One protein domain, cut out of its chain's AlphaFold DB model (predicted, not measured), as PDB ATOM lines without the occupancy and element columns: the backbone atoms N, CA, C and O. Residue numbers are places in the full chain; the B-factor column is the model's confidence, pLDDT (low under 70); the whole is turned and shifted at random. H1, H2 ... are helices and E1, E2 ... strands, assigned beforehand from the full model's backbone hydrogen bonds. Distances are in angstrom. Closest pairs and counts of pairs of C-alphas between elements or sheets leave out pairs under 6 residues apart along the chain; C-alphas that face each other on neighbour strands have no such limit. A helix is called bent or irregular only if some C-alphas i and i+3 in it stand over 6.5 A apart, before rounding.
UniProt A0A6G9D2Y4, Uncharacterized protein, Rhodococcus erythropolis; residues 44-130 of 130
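AT A GLANCE: This is residues 44 to 130 of the 130 residues of an uncharacterized protein of Rhodococcus erythropolis (UniProt A0A6G9D2Y4). Two helices, H1 and H4, make an open V that starts near their first turns, and a small two-stranded sheet, E1 and E2, packs over the closed part of the V, E1 next to H1 and E2 next to H4. The short helices H2 and H3 form a corner beyond the last residues of H1, and the end of H4 with the tail after it, residues 123 to 130, sticks out. The 87 printed residues hold four named helices and two named strands, in the order H1 H2 H3 E1 E2 H4; the sheet is parallel and the class is mostly helix. The whole is compact, with a radius of gyration of the C-alphas of 13.6 A, but elongated in outline, spanning 46 by 29 by 18 A.

IN THESE COORDINATES: H1 covers residues 49 to 60, starts with C-alpha 49 at (34.402, -40.645, -28.666) and is 16.6 A long. H2 covers residues 63 to 68. H3 covers residues 70 to 73 and is neither bent nor irregular, but only just: C-alphas 70 and 73 are 6.3 A apart. E1 is residues 77 to 80, 10.3 A, and E2 is residues 93 to 96, 9.6 A, with C-alpha 93 at (25.108, -47.133, -33.192). H4 covers residues 108 to 126, is 26.9 A long and ends with C-alpha 126 at (6.420, -45.838, -40.763).

HOW THE PARTS SIT: H1 and H2 are close but not clearly touching, with the C-alphas of Leu 60 and Arg 66 closest at 6.7 A; at 72 degrees they are only just about perpendicular. H2 and H3 only just touch, only at the corner, with 3 pairs of C-alphas within 8 A; the closest are Arg 66 and Ala 72, 5.3 A. The closest C-alphas of H1 and E1 are those of Gln 53 and Val 78, 5.3 A. E1 and E2 are parallel neighbours at 26 degrees; N 94 and O 77 are 2.8 A apart and N 79 and O 94 2.9 A, both within hydrogen-bond range. Residues 88 to 89 pair with residues 94 to 95 of E2, antiparallel. The closest C-alphas of E2 and H4 are those of Ile 94 and Val 111, 7.8 A. H1 and H4 are close but not clearly touching, with the C-alphas of Val 52 and Val 111 closest at 7.7 A; they run the same way at a steep tilt of 54 degrees. H4 is apart from H2, H3 and E1. In H1, H2 and H4 every O i to N i+4 pair is within hydrogen-bond range; H3 is too short for such a pair.

THE WHOLE: The two C-alphas farthest apart are those of Arg 100 and Arg 130, 46.6 A. The printed part has no cut and ends at the chain's last residue. The links E1 to E2 and E2 to H4 are long, with 12 and 11 residues. The mean pLDDT of the printed part is 74.7; residue 85 and residues 113 to 130 are under 70.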
ATOM      1  N   ARG A  44      28.856 -27.349 -28.781       81.19
ATOM      2  CA  ARG A  44      29.824 -28.083 -27.963       81.19
ATOM      3  C   ARG A  44      30.717 -28.949 -28.852       81.19
ATOM      4  O   ARG A  44      30.241 -29.706 -29.697       81.19
ATOM      5  N   LYS A  45      32.025 -28.871 -28.607       84.69
ATOM      6  CA  LYS A  45      33.033 -29.755 -29.204       84.69
ATOM      7  C   LYS A  45      33.446 -30.801 -28.181       84.69
ATOM      8  O   LYS A  45      33.701 -30.465 -27.025       84.69
ATOM      9  N   PHE A  46      33.509 -32.052 -28.607       87.69
ATOM     10  CA  PHE A  46      33.934 -33.163 -27.772       87.69
ATOM     11  C   PHE A  46      35.421 -33.436 -27.982       87.69
ATOM     12  O   PHE A  46      35.945 -33.301 -29.087       87.69
ATOM     13  N   GLY A  47      36.112 -33.812 -26.906       87.31
ATOM     14  CA  GLY A  47      37.530 -34.169 -26.969       87.31
ATOM     15  C   GLY A  47      37.779 -35.604 -27.434       87.31
ATOM     16  O   GLY A  47      38.887 -35.910 -27.861       87.31
ATOM     17  N   SER A  48      36.770 -36.477 -27.338       90.62
ATOM     18  CA  SER A  48      36.902 -37.904 -27.632       90.62
ATOM     19  C   SER A  48      35.553 -38.571 -27.917       90.62
ATOM     20  O   SER A  48      34.496 -37.999 -27.629       90.62
ATOM     21  N   VAL A  49      35.587 -39.800 -28.438       91.50
ATOM     22  CA  VAL A  49      34.402 -40.645 -28.666       91.50
ATOM     23  C   VAL A  49      33.697 -40.980 -27.350       91.50
ATOM     24  O   VAL A  49      32.472 -40.954 -27.275       91.50
ATOM     25  N   GLU A  50      34.448 -41.210 -26.278       93.12
ATOM     26  CA  GLU A  50      33.913 -41.502 -24.943       93.12
ATOM     27  C   GLU A  50      33.146 -40.302 -24.380       93.12
ATOM     28  O   GLU A  50      32.112 -40.465 -23.737       93.12
ATOM     29  N   SER A  51      33.610 -39.082 -24.673       91.31
ATOM     30  CA  SER A  51      32.894 -37.856 -24.302       91.31
ATOM     31  C   SER A  51      31.550 -37.748 -25.028       91.31
ATOM     32  O   SER A  51      30.583 -37.243 -24.461       91.31
ATOM     33  N   VAL A  52      31.478 -38.237 -26.271       89.69
ATOM     34  CA  VAL A  52      30.231 -38.317 -27.045       89.69
ATOM     35  C   VAL A  52      29.301 -39.387 -26.468       89.69
ATOM     36  O   VAL A  52      28.121 -39.112 -26.280       89.69
ATOM     37  N   GLN A  53      29.818 -40.575 -26.132       91.75
ATOM     38  CA  GLN A  53      29.043 -41.631 -25.466       91.75
ATOM     39  C   GLN A  53      28.411 -41.121 -24.166       91.75
ATOM     40  O   GLN A  53      27.195 -41.191 -24.003       91.75
ATOM     41  N   ALA A  54      29.217 -40.524 -23.282       92.19
ATOM     42  CA  ALA A  54      28.741 -39.983 -22.012       92.19
ATOM     43  C   ALA A  54      27.665 -38.905 -22.209       92.19
ATOM     44  O   ALA A  54      26.724 -38.807 -21.423       92.19
ATOM     45  N   TYR A  55      27.786 -38.107 -23.271       88.94
ATOM     46  CA  TYR A  55      26.783 -37.114 -23.622       88.94
ATOM     47  C   TYR A  55      25.449 -37.745 -24.041       88.94
ATOM     48  O   TYR A  55      24.397 -37.342 -23.539       88.94
ATOM     49  N   CYS A  56      25.488 -38.757 -24.911       88.06
ATOM     50  CA  CYS A  56      24.305 -39.520 -25.309       88.06
ATOM     51  C   CYS A  56      23.625 -40.162 -24.094       88.06
ATOM     52  O   CYS A  56      22.412 -40.035 -23.937       88.06
ATOM     53  N   ASP A  57      24.398 -40.783 -23.202       90.00
ATOM     54  CA  ASP A  57      23.872 -41.438 -22.002       90.00
ATOM     55  C   ASP A  57      23.181 -40.441 -21.063       90.00
ATOM     56  O   ASP A  57      22.104 -40.724 -20.535       90.00
ATOM     57  N   GLN A  58      23.761 -39.249 -20.886       89.81
ATOM     58  CA  GLN A  58      23.155 -38.179 -20.093       89.81
ATOM     59  C   GLN A  58      21.836 -37.699 -20.697       89.81
ATOM     60  O   GLN A  58      20.846 -37.608 -19.975       89.81
ATOM     61  N   LEU A  59      21.804 -37.424 -22.005       85.75
ATOM     62  CA  LEU A  59      20.598 -36.973 -22.704       85.75
ATOM     63  C   LEU A  59      19.476 -38.011 -22.646       85.75
ATOM     64  O   LEU A  59      18.352 -37.680 -22.275       85.75
ATOM     65  N   LEU A  60      19.783 -39.268 -22.967       85.50
ATOM     66  CA  LEU A  60      18.828 -40.379 -22.905       85.50
ATOM     67  C   LEU A  60      18.425 -40.711 -21.461       85.50
ATOM     68  O   LEU A  60      17.402 -41.354 -21.225       85.50
ATOM     69  N   GLY A  61      19.216 -40.275 -20.479       85.38
ATOM     70  CA  GLY A  61      18.924 -40.352 -19.052       85.38
ATOM     71  C   GLY A  61      17.920 -39.315 -18.544       85.38
ATOM     72  O   GLY A  61      17.375 -39.502 -17.457       85.38
ATOM     73  N   LEU A  62      17.646 -38.245 -19.296       85.88
ATOM     74  CA  LEU A  62      16.733 -37.185 -18.863       85.88
ATOM     75  C   LEU A  62      15.281 -37.687 -18.848       85.88
ATOM     76  O   LEU A  62      14.777 -38.195 -19.849       85.88
ATOM     77  N   ASN A  63      14.581 -37.484 -17.727       89.62
ATOM     78  CA  ASN A  63      13.196 -37.946 -17.556       89.62
ATOM     79  C   ASN A  63      12.267 -37.416 -18.655       89.62
ATOM     80  O   ASN A  63      11.570 -38.197 -19.293       89.62
ATOM     81  N   TRP A  64      12.339 -36.116 -18.956       87.06
ATOM     82  CA  TRP A  64      11.501 -35.503 -19.988       87.06
ATOM     83  C   TRP A  64      11.772 -36.074 -21.391       87.06
ATOM     84  O   TRP A  64      10.853 -36.173 -22.202       87.06
ATOM     85  N   VAL A  65      13.008 -36.501 -21.681       82.19
ATOM     86  CA  VAL A  65      13.358 -37.165 -22.950       82.19
ATOM     87  C   VAL A  65      12.707 -38.546 -23.005       82.19
ATOM     88  O   VAL A  65      12.063 -38.885 -23.995       82.19
ATOM     89  N   ARG A  66      12.813 -39.330 -21.928       83.31
ATOM     90  CA  ARG A  66      12.198 -40.666 -21.836       83.31
ATOM     91  C   ARG A  66      10.673 -40.628 -21.893       83.31
ATOM     92  O   ARG A  66      10.068 -41.522 -22.475       83.31
ATOM     93  N   GLU A  67      10.067 -39.602 -21.309       84.69
ATOM     94  CA  GLU A  67       8.619 -39.374 -21.336       84.69
ATOM     95  C   GLU A  67       8.128 -38.956 -22.727       84.69
ATOM     96  O   GLU A  67       7.059 -39.385 -23.157       84.69
ATOM     97  N   THR A  68       8.916 -38.155 -23.451       83.50
ATOM     98  CA  THR A  68       8.545 -37.658 -24.786       83.50
ATOM     99  C   THR A  68       8.782 -38.706 -25.876       83.50
ATOM    100  O   THR A  68       7.993 -38.819 -26.815       83.50
ATOM    101  N   TRP A  69       9.854 -39.497 -25.765       80.25
ATOM    102  CA  TRP A  69      10.258 -40.466 -26.782       80.25
ATOM    103  C   TRP A  69      10.478 -41.853 -26.180       80.25
ATOM    104  O   TRP A  69      11.514 -42.125 -25.578       80.25
ATOM    105  N   THR A  70       9.566 -42.792 -26.457       78.25
ATOM    106  CA  THR A  70       9.670 -44.193 -25.998       78.25
ATOM    107  C   THR A  70      10.994 -44.847 -26.395       78.25
ATOM    108  O   THR A  70      11.534 -45.660 -25.656       78.25
ATOM    109  N   ARG A  71      11.560 -44.479 -27.553       76.69
ATOM    110  CA  ARG A  71      12.828 -45.041 -28.035       76.69
ATOM    111  C   ARG A  71      14.046 -44.579 -27.229       76.69
ATOM    112  O   ARG A  71      15.077 -45.235 -27.299       76.69
ATOM    113  N   ALA A  72      13.934 -43.516 -26.432       79.25
ATOM    114  CA  ALA A  72      15.033 -43.034 -25.599       79.25
ATOM    115  C   ALA A  72      15.435 -44.018 -24.483       79.25
ATOM    116  O   ALA A  72      16.473 -43.846 -23.851       79.25
ATOM    117  N   THR A  73      14.644 -45.069 -24.244       81.88
ATOM    118  CA  THR A  73      15.022 -46.172 -23.350       81.88
ATOM    119  C   THR A  73      16.014 -47.148 -23.984       81.88
ATOM    120  O   THR A  73      16.557 -47.995 -23.279       81.88
ATOM    121  N   ILE A  74      16.227 -47.077 -25.303       83.62
ATOM    122  CA  ILE A  74      17.199 -47.910 -26.008       83.62
ATOM    123  C   ILE A  74      18.561 -47.210 -25.934       83.62
ATOM    124  O   ILE A  74      18.673 -46.072 -26.397       83.62
ATOM    125  N   PRO A  75      19.594 -47.854 -25.364       83.31
ATOM    126  CA  PRO A  75      20.919 -47.261 -25.296       83.31
ATOM    127  C   PRO A  75      21.503 -47.089 -26.700       83.31
ATOM    128  O   PRO A  75      21.267 -47.902 -27.595       83.31
ATOM    129  N   VAL A  76      22.299 -46.039 -26.869       87.25
ATOM    130  CA  VAL A  76      23.053 -45.779 -28.096       87.25
ATOM    131  C   VAL A  76      24.522 -46.062 -27.823       87.25
ATOM    132  O   VAL A  76      25.071 -45.571 -26.844       87.25
ATOM    133  N   SER A  77      25.166 -46.829 -28.696       90.69
ATOM    134  CA  SER A  77      26.601 -47.082 -28.673       90.69
ATOM    135  C   SER A  77      27.324 -46.133 -29.617       90.69
ATOM    136  O   SER A  77      27.022 -46.051 -30.806       90.69
ATOM    137  N   VAL A  78      28.318 -45.428 -29.102       90.69
ATOM    138  CA  VAL A  78      29.187 -44.552 -29.870       90.69
ATOM    139  C   VAL A  78      30.547 -45.218 -30.005       90.69
ATOM    140  O   VAL A  78      31.140 -45.666 -29.026       90.69
ATOM    141  N   ARG A  79      31.054 -45.293 -31.232       92.88
ATOM    142  CA  ARG A  79      32.351 -45.908 -31.521       92.88
ATOM    143  C   ARG A  79      33.156 -45.100 -32.523       92.88
ATOM    144  O   ARG A  79      32.592 -44.388 -33.352       92.88
ATOM    145  N   SER A  80      34.471 -45.299 -32.500       90.81
ATOM    146  CA  SER A  80      35.341 -44.805 -33.563       90.81
ATOM    147  C   SER A  80      35.022 -45.496 -34.899       90.81
ATOM    148  O   SER A  80      34.582 -46.658 -34.970       90.81
ATOM    149  N   ARG A  81      35.222 -44.751 -35.983       86.56
ATOM    150  CA  ARG A  81      35.108 -45.200 -37.366       86.56
ATOM    151  C   ARG A  81      36.383 -44.851 -38.124       86.56
ATOM    152  O   ARG A  81      36.817 -43.707 -38.122       86.56
ATOM    153  N   GLY A  82      36.893 -45.822 -38.882       77.69
ATOM    154  CA  GLY A  82      37.917 -45.563 -39.889       77.69
ATOM    155  C   GLY A  82      37.373 -44.721 -41.048       77.69
ATOM    156  O   GLY A  82      36.377 -45.092 -41.679       77.69
ATOM    157  N   GLY A  83      38.055 -43.615 -41.344       74.75
ATOM    158  CA  GLY A  83      37.763 -42.724 -42.464       74.75
ATOM    159  C   GLY A  83      37.022 -41.450 -42.057       74.75
ATOM    160  O   GLY A  83      36.029 -41.481 -41.344       74.75
ATOM    161  N   ASN A  84      37.471 -40.327 -42.609       72.50
ATOM    162  CA  ASN A  84      37.061 -38.970 -42.241       72.50
ATOM    163  C   ASN A  84      35.800 -38.449 -42.989       72.50
ATOM    164  O   ASN A  84      35.203 -37.429 -42.647       72.50
ATOM    165  N   ALA A  85      35.348 -39.142 -44.036       68.62
ATOM    166  CA  ALA A  85      34.346 -38.580 -44.948       68.62
ATOM    167  C   ALA A  85      32.989 -38.276 -44.283       68.62
ATOM    168  O   ALA A  85      32.386 -37.248 -44.580       68.62
ATOM    169  N   ALA A  86      32.521 -39.142 -43.379       71.88
ATOM    170  CA  ALA A  86      31.220 -39.005 -42.729       71.88
ATOM    171  C   ALA A  86      31.153 -39.797 -41.415       71.88
ATOM    172  O   ALA A  86      31.809 -40.834 -41.267       71.88
ATOM    173  N   ALA A  87      30.304 -39.335 -40.499       78.31
ATOM    174  CA  ALA A  87      29.791 -40.164 -39.415       78.31
ATOM    175  C   ALA A  87      28.725 -41.128 -39.958       78.31
ATOM    176  O   ALA A  87      28.066 -40.847 -40.961       78.31
ATOM    177  N   HIS A  88      28.588 -42.288 -39.326       79.62
ATOM    178  CA  HIS A  88      27.625 -43.312 -39.717       79.62
ATOM    179  C   HIS A  88      26.630 -43.563 -38.590       79.62
ATOM    180  O   HIS A  88      27.028 -43.690 -37.435       79.62
ATOM    181  N   TYR A  89      25.356 -43.681 -38.952       79.25
ATOM    182  CA  TYR A  89      24.250 -43.850 -38.019       79.25
ATOM    183  C   TYR A  89      23.486 -45.123 -38.368       79.25
ATOM    184  O   TYR A  89      23.056 -45.308 -39.508       79.25
ATOM    185  N   SER A  90      23.311 -45.987 -37.377       77.69
ATOM    186  CA  SER A  90      22.344 -47.078 -37.395       77.69
ATOM    187  C   SER A  90      21.380 -46.920 -36.217       77.69
ATOM    188  O   SER A  90      21.437 -45.943 -35.473       77.69
ATOM    189  N   ASN A  91      20.467 -47.878 -36.060       72.19
ATOM    190  CA  ASN A  91      19.386 -47.844 -35.073       72.19
ATOM    191  C   ASN A  91      19.810 -47.510 -33.635       72.19
ATOM    192  O   ASN A  91      19.023 -46.900 -32.910       72.19
ATOM    193  N   ASP A  92      20.990 -47.963 -33.244       81.38
ATOM    194  CA  ASP A  92      21.552 -47.947 -31.899       81.38
ATOM    195  C   ASP A  92      23.061 -47.660 -31.914       81.38
ATOM    196  O   ASP A  92      23.683 -47.660 -30.858       81.38
ATOM    197  N   VAL A  93      23.667 -47.403 -33.080       86.62
ATOM    198  CA  VAL A  93      25.108 -47.133 -33.192       86.62
ATOM    199  C   VAL A  93      25.366 -45.812 -33.899       86.62
ATOM    200  O   VAL A  93      24.862 -45.554 -34.992       86.62
ATOM    201  N   ILE A  94      26.235 -45.009 -33.297       87.12
ATOM    202  CA  ILE A  94      26.832 -43.824 -33.895       87.12
ATOM    203  C   ILE A  94      28.324 -44.106 -34.072       87.12
ATOM    204  O   ILE A  94      29.070 -44.242 -33.107       87.12
ATOM    205  N   ALA A  95      28.781 -44.207 -35.314       88.81
ATOM    206  CA  ALA A  95      30.192 -44.386 -35.614       88.81
ATOM    207  C   ALA A  95      30.788 -43.060 -36.099       88.81
ATOM    208  O   ALA A  95      30.465 -42.598 -37.198       88.81
ATOM    209  N   VAL A  96      31.655 -42.454 -35.289       87.25
ATOM    210  CA  VAL A  96      32.254 -41.140 -35.554       87.25
ATOM    211  C   VAL A  96      33.728 -41.271 -35.943       87.25
ATOM    212  O   VAL A  96      34.462 -42.037 -35.319       87.25
ATOM    213  N   PRO A  97      34.187 -40.536 -36.967       86.88
ATOM    214  CA  PRO A  97      35.609 -40.318 -37.182       86.88
ATOM    215  C   PRO A  97      36.214 -39.557 -35.995       86.88
ATOM    216  O   PRO A  97      35.697 -38.517 -35.594       86.88
ATOM    217  N   ASP A  98      37.309 -40.058 -35.443       84.75
ATOM    218  CA  ASP A  98      38.054 -39.419 -34.349       84.75
ATOM    219  C   ASP A  98      39.548 -39.246 -34.665       84.75
ATOM    220  O   ASP A  98      40.306 -38.720 -33.847       84.75
ATOM    221  N   ASP A  99      39.966 -39.621 -35.878       84.19
ATOM    222  CA  ASP A  99      41.312 -39.363 -36.384       84.19
ATOM    223  C   ASP A  99      41.581 -37.854 -36.561       84.19
ATOM    224  O   ASP A  99      40.688 -37.008 -36.455       84.19
ATOM    225  N   ARG A 100      42.848 -37.492 -36.817       78.00
ATOM    226  CA  ARG A 100      43.300 -36.090 -36.899       78.00
ATOM    227  C   ARG A 100      42.409 -35.233 -37.797       78.00
ATOM    228  O   ARG A 100      42.100 -34.099 -37.418       78.00
ATOM    229  N   ASP A 101      42.043 -35.771 -38.954       76.50
ATOM    230  CA  ASP A 101      41.275 -35.059 -39.966       76.50
ATOM    231  C   ASP A 101      39.762 -35.212 -39.729       76.50
ATOM    232  O   ASP A 101      39.001 -34.374 -40.203       76.50
ATOM    233  N   GLY A 102      39.355 -36.228 -38.961       74.81
ATOM    234  CA  GLY A 102      38.017 -36.656 -38.547       74.81
ATOM    235  C   GLY A 102      37.425 -35.943 -37.345       74.81
ATOM    236  O   GLY A 102      36.211 -35.973 -37.171       74.81
ATOM    237  N   ARG A 103      38.232 -35.217 -36.561       78.62
ATOM    238  CA  ARG A 103      37.768 -34.491 -35.359       78.62
ATOM    239  C   ARG A 103      36.641 -33.485 -35.602       78.62
ATOM    240  O   ARG A 103      35.975 -33.099 -34.646       78.62
ATOM    241  N   TRP A 104      36.385 -33.080 -36.848       75.44
ATOM    242  CA  TRP A 104      35.185 -32.303 -37.188       75.44
ATOM    243  C   TRP A 104      33.892 -33.024 -36.771       75.44
ATOM    244  O   TRP A 104      32.889 -32.356 -36.550       75.44
ATOM    245  N   ALA A 105      33.900 -34.358 -36.675       78.19
ATOM    246  CA  ALA A 105      32.737 -35.162 -36.322       78.19
ATOM    247  C   ALA A 105      32.464 -35.195 -34.811       78.19
ATOM    248  O   ALA A 105      31.365 -35.550 -34.391       78.19
ATOM    249  N   LEU A 106      33.435 -34.791 -33.984       82.62
ATOM    250  CA  LEU A 106      33.307 -34.708 -32.529       82.62
ATOM    251  C   LEU A 106      32.613 -33.406 -32.119       82.62
ATOM    252  O   LEU A 106      33.145 -32.597 -31.356       82.62
ATOM    253  N   ARG A 107      31.406 -33.187 -32.637       84.12
ATOM    254  CA  ARG A 107      30.596 -32.016 -32.321       84.12
ATOM    255  C   ARG A 107      29.157 -32.394 -32.025       84.12
ATOM    256  O   ARG A 107      28.624 -33.361 -32.564       84.12
ATOM    257  N   GLU A 108      28.519 -31.597 -31.184       81.19
ATOM    258  CA  GLU A 108      27.136 -31.807 -30.769       81.19
ATOM    259  C   GLU A 108      26.153 -31.816 -31.939       81.19
ATOM    260  O   GLU A 108      25.254 -32.654 -31.946       81.19
ATOM    261  N   PHE A 109      26.352 -30.981 -32.963       76.56
ATOM    262  CA  PHE A 109      25.486 -30.991 -34.139       76.56
ATOM    263  C   PHE A 109      25.542 -32.330 -34.870       76.56
ATOM    264  O   PHE A 109      24.512 -32.842 -35.291       76.56
ATOM    265  N   VAL A 110      26.728 -32.927 -34.996       74.50
ATOM    266  CA  VAL A 110      26.907 -34.214 -35.680       74.50
ATOM    267  C   VAL A 110      26.132 -35.303 -34.936       74.50
ATOM    268  O   VAL A 110      25.378 -36.052 -35.549       74.50
ATOM    269  N   VAL A 111      26.208 -35.311 -33.606       74.06
ATOM    270  CA  VAL A 111      25.462 -36.247 -32.755       74.06
ATOM    271  C   VAL A 111      23.951 -36.017 -32.858       74.06
ATOM    272  O   VAL A 111      23.208 -36.965 -33.111       74.06
ATOM    273  N   PHE A 112      23.491 -34.770 -32.715       70.88
ATOM    274  CA  PHE A 112      22.065 -34.439 -32.740       70.88
ATOM    275  C   PHE A 112      21.445 -34.599 -34.117       70.88
ATOM    276  O   PHE A 112      20.472 -35.327 -34.243       70.88
ATOM    277  N   PHE A 113      21.969 -33.943 -35.150       60.97
ATOM    278  CA  PHE A 113      21.369 -33.978 -36.483       60.97
ATOM    279  C   PHE A 113      21.550 -35.326 -37.165       60.97
ATOM    280  O   PHE A 113      20.642 -35.775 -37.855       60.97
ATOM    281  N   GLY A 114      22.666 -36.011 -36.934       58.44
ATOM    282  CA  GLY A 114      22.859 -37.361 -37.443       58.44
ATOM    283  C   GLY A 114      21.863 -38.364 -36.861       58.44
ATOM    284  O   GLY A 114      21.230 -39.120 -37.602       58.44
ATOM    285  N   HIS A 115      21.648 -38.317 -35.542       53.62
ATOM    286  CA  HIS A 115      20.607 -39.107 -34.885       53.62
ATOM    287  C   HIS A 115      19.202 -38.648 -35.302       53.62
ATOM    288  O   HIS A 115      18.349 -39.479 -35.594       53.62
ATOM    289  N   PHE A 116      18.958 -37.339 -35.402       45.16
ATOM    290  CA  PHE A 116      17.652 -36.781 -35.749       45.16
ATOM    291  C   PHE A 116      17.241 -37.130 -37.179       45.16
ATOM    292  O   PHE A 116      16.097 -37.510 -37.377       45.16
ATOM    293  N   ILE A 117      18.149 -37.100 -38.161       49.00
ATOM    294  CA  ILE A 117      17.862 -37.525 -39.541       49.00
ATOM    295  C   ILE A 117      17.643 -39.041 -39.605       49.00
ATOM    296  O   ILE A 117      16.697 -39.477 -40.256       49.00
ATOM    297  N   ALA A 118      18.432 -39.853 -38.892       45.69
ATOM    298  CA  ALA A 118      18.218 -41.304 -38.829       45.69
ATOM    299  C   ALA A 118      16.870 -41.672 -38.173       45.69
ATOM    300  O   ALA A 118      16.174 -42.575 -38.639       45.69
ATOM    301  N   VAL A 119      16.463 -40.933 -37.136       43.28
ATOM    302  CA  VAL A 119      15.175 -41.095 -36.450       43.28
ATOM    303  C   VAL A 119      14.010 -40.548 -37.286       43.28
ATOM    304  O   VAL A 119      12.993 -41.228 -37.403       43.28
ATOM    305  N   TYR A 120      14.147 -39.385 -37.934       41.84
ATOM    306  CA  TYR A 120      13.102 -38.786 -38.779       41.84
ATOM    307  C   TYR A 120      12.891 -39.536 -40.094       41.84
ATOM    308  O   TYR A 120      11.746 -39.762 -40.486       41.84
ATOM    309  N   ALA A 121      13.961 -39.957 -40.773       41.50
ATOM    310  CA  ALA A 121      13.861 -40.749 -42.001       41.50
ATOM    311  C   ALA A 121      13.147 -42.087 -41.746       41.50
ATOM    312  O   ALA A 121      12.398 -42.569 -42.594       41.50
ATOM    313  N   TRP A 122      13.313 -42.654 -40.550       38.12
ATOM    314  CA  TRP A 122      12.611 -43.857 -40.119       38.12
ATOM    315  C   TRP A 122      11.161 -43.582 -39.674       38.12
ATOM    316  O   TRP A 122      10.255 -44.310 -40.081       38.12
ATOM    317  N   MET A 123      10.904 -42.495 -38.930       39.00
ATOM    318  CA  MET A 123       9.546 -42.068 -38.549       39.00
ATOM    319  C   MET A 123       8.654 -41.813 -39.772       39.00
ATOM    320  O   MET A 123       7.526 -42.303 -39.815       39.00
ATOM    321  N   SER A 124       9.171 -41.144 -40.805       36.38
ATOM    322  CA  SER A 124       8.440 -40.904 -42.058       36.38
ATOM    323  C   SER A 124       8.173 -42.185 -42.859       36.38
ATOM    324  O   SER A 124       7.149 -42.287 -43.528       36.38
ATOM    325  N   CYS A 125       9.044 -43.195 -42.761       31.69
ATOM    326  CA  CYS A 125       8.850 -44.476 -43.449       31.69
ATOM    327  C   CYS A 125       7.749 -45.335 -42.787       31.69
ATOM    328  O   CYS A 125       7.039 -46.078 -43.463       31.69
ATOM    329  N   SER A 126       7.525 -45.175 -41.477       36.84
ATOM    330  CA  SER A 126       6.420 -45.838 -40.763       36.84
ATOM    331  C   SER A 126       5.029 -45.248 -41.056       36.84
ATOM    332  O   SER A 126       4.021 -45.912 -40.830       36.84
ATOM    333  N   LEU A 127       4.959 -44.031 -41.608       36.62
ATOM    334  CA  LEU A 127       3.703 -43.362 -41.981       36.62
ATOM    335  C   LEU A 127       3.196 -43.732 -43.388       36.62
ATOM    336  O   LEU A 127       2.056 -43.415 -43.709       36.62
ATOM    337  N   LEU A 128       3.999 -44.425 -44.208       34.50
ATOM    338  CA  LEU A 128       3.622 -44.863 -45.563       34.50
ATOM    339  C   LEU A 128       3.208 -46.344 -45.667       34.50
ATOM    340  O   LEU A 128       2.998 -46.845 -46.768       34.50
ATOM    341  N   SER A 129       3.093 -47.056 -44.545       33.62
ATOM    342  CA  SER A 129       2.667 -48.466 -44.501       33.62
ATOM    343  C   SER A 129       1.268 -48.646 -43.894       33.62
ATOM    344  O   SER A 129       1.035 -49.524 -43.063       33.62
ATOM    345  N   ARG A 130       0.319 -47.818 -44.345       36.22
ATOM    346  CA  ARG A 130      -1.120 -48.106 -44.278       36.22
ATOM    347  C   ARG A 130      -1.742 -48.010 -45.658       36.22
ATOM    348  O   ARG A 130      -1.410 -47.038 -46.368       36.22
TER     349      ARG A 130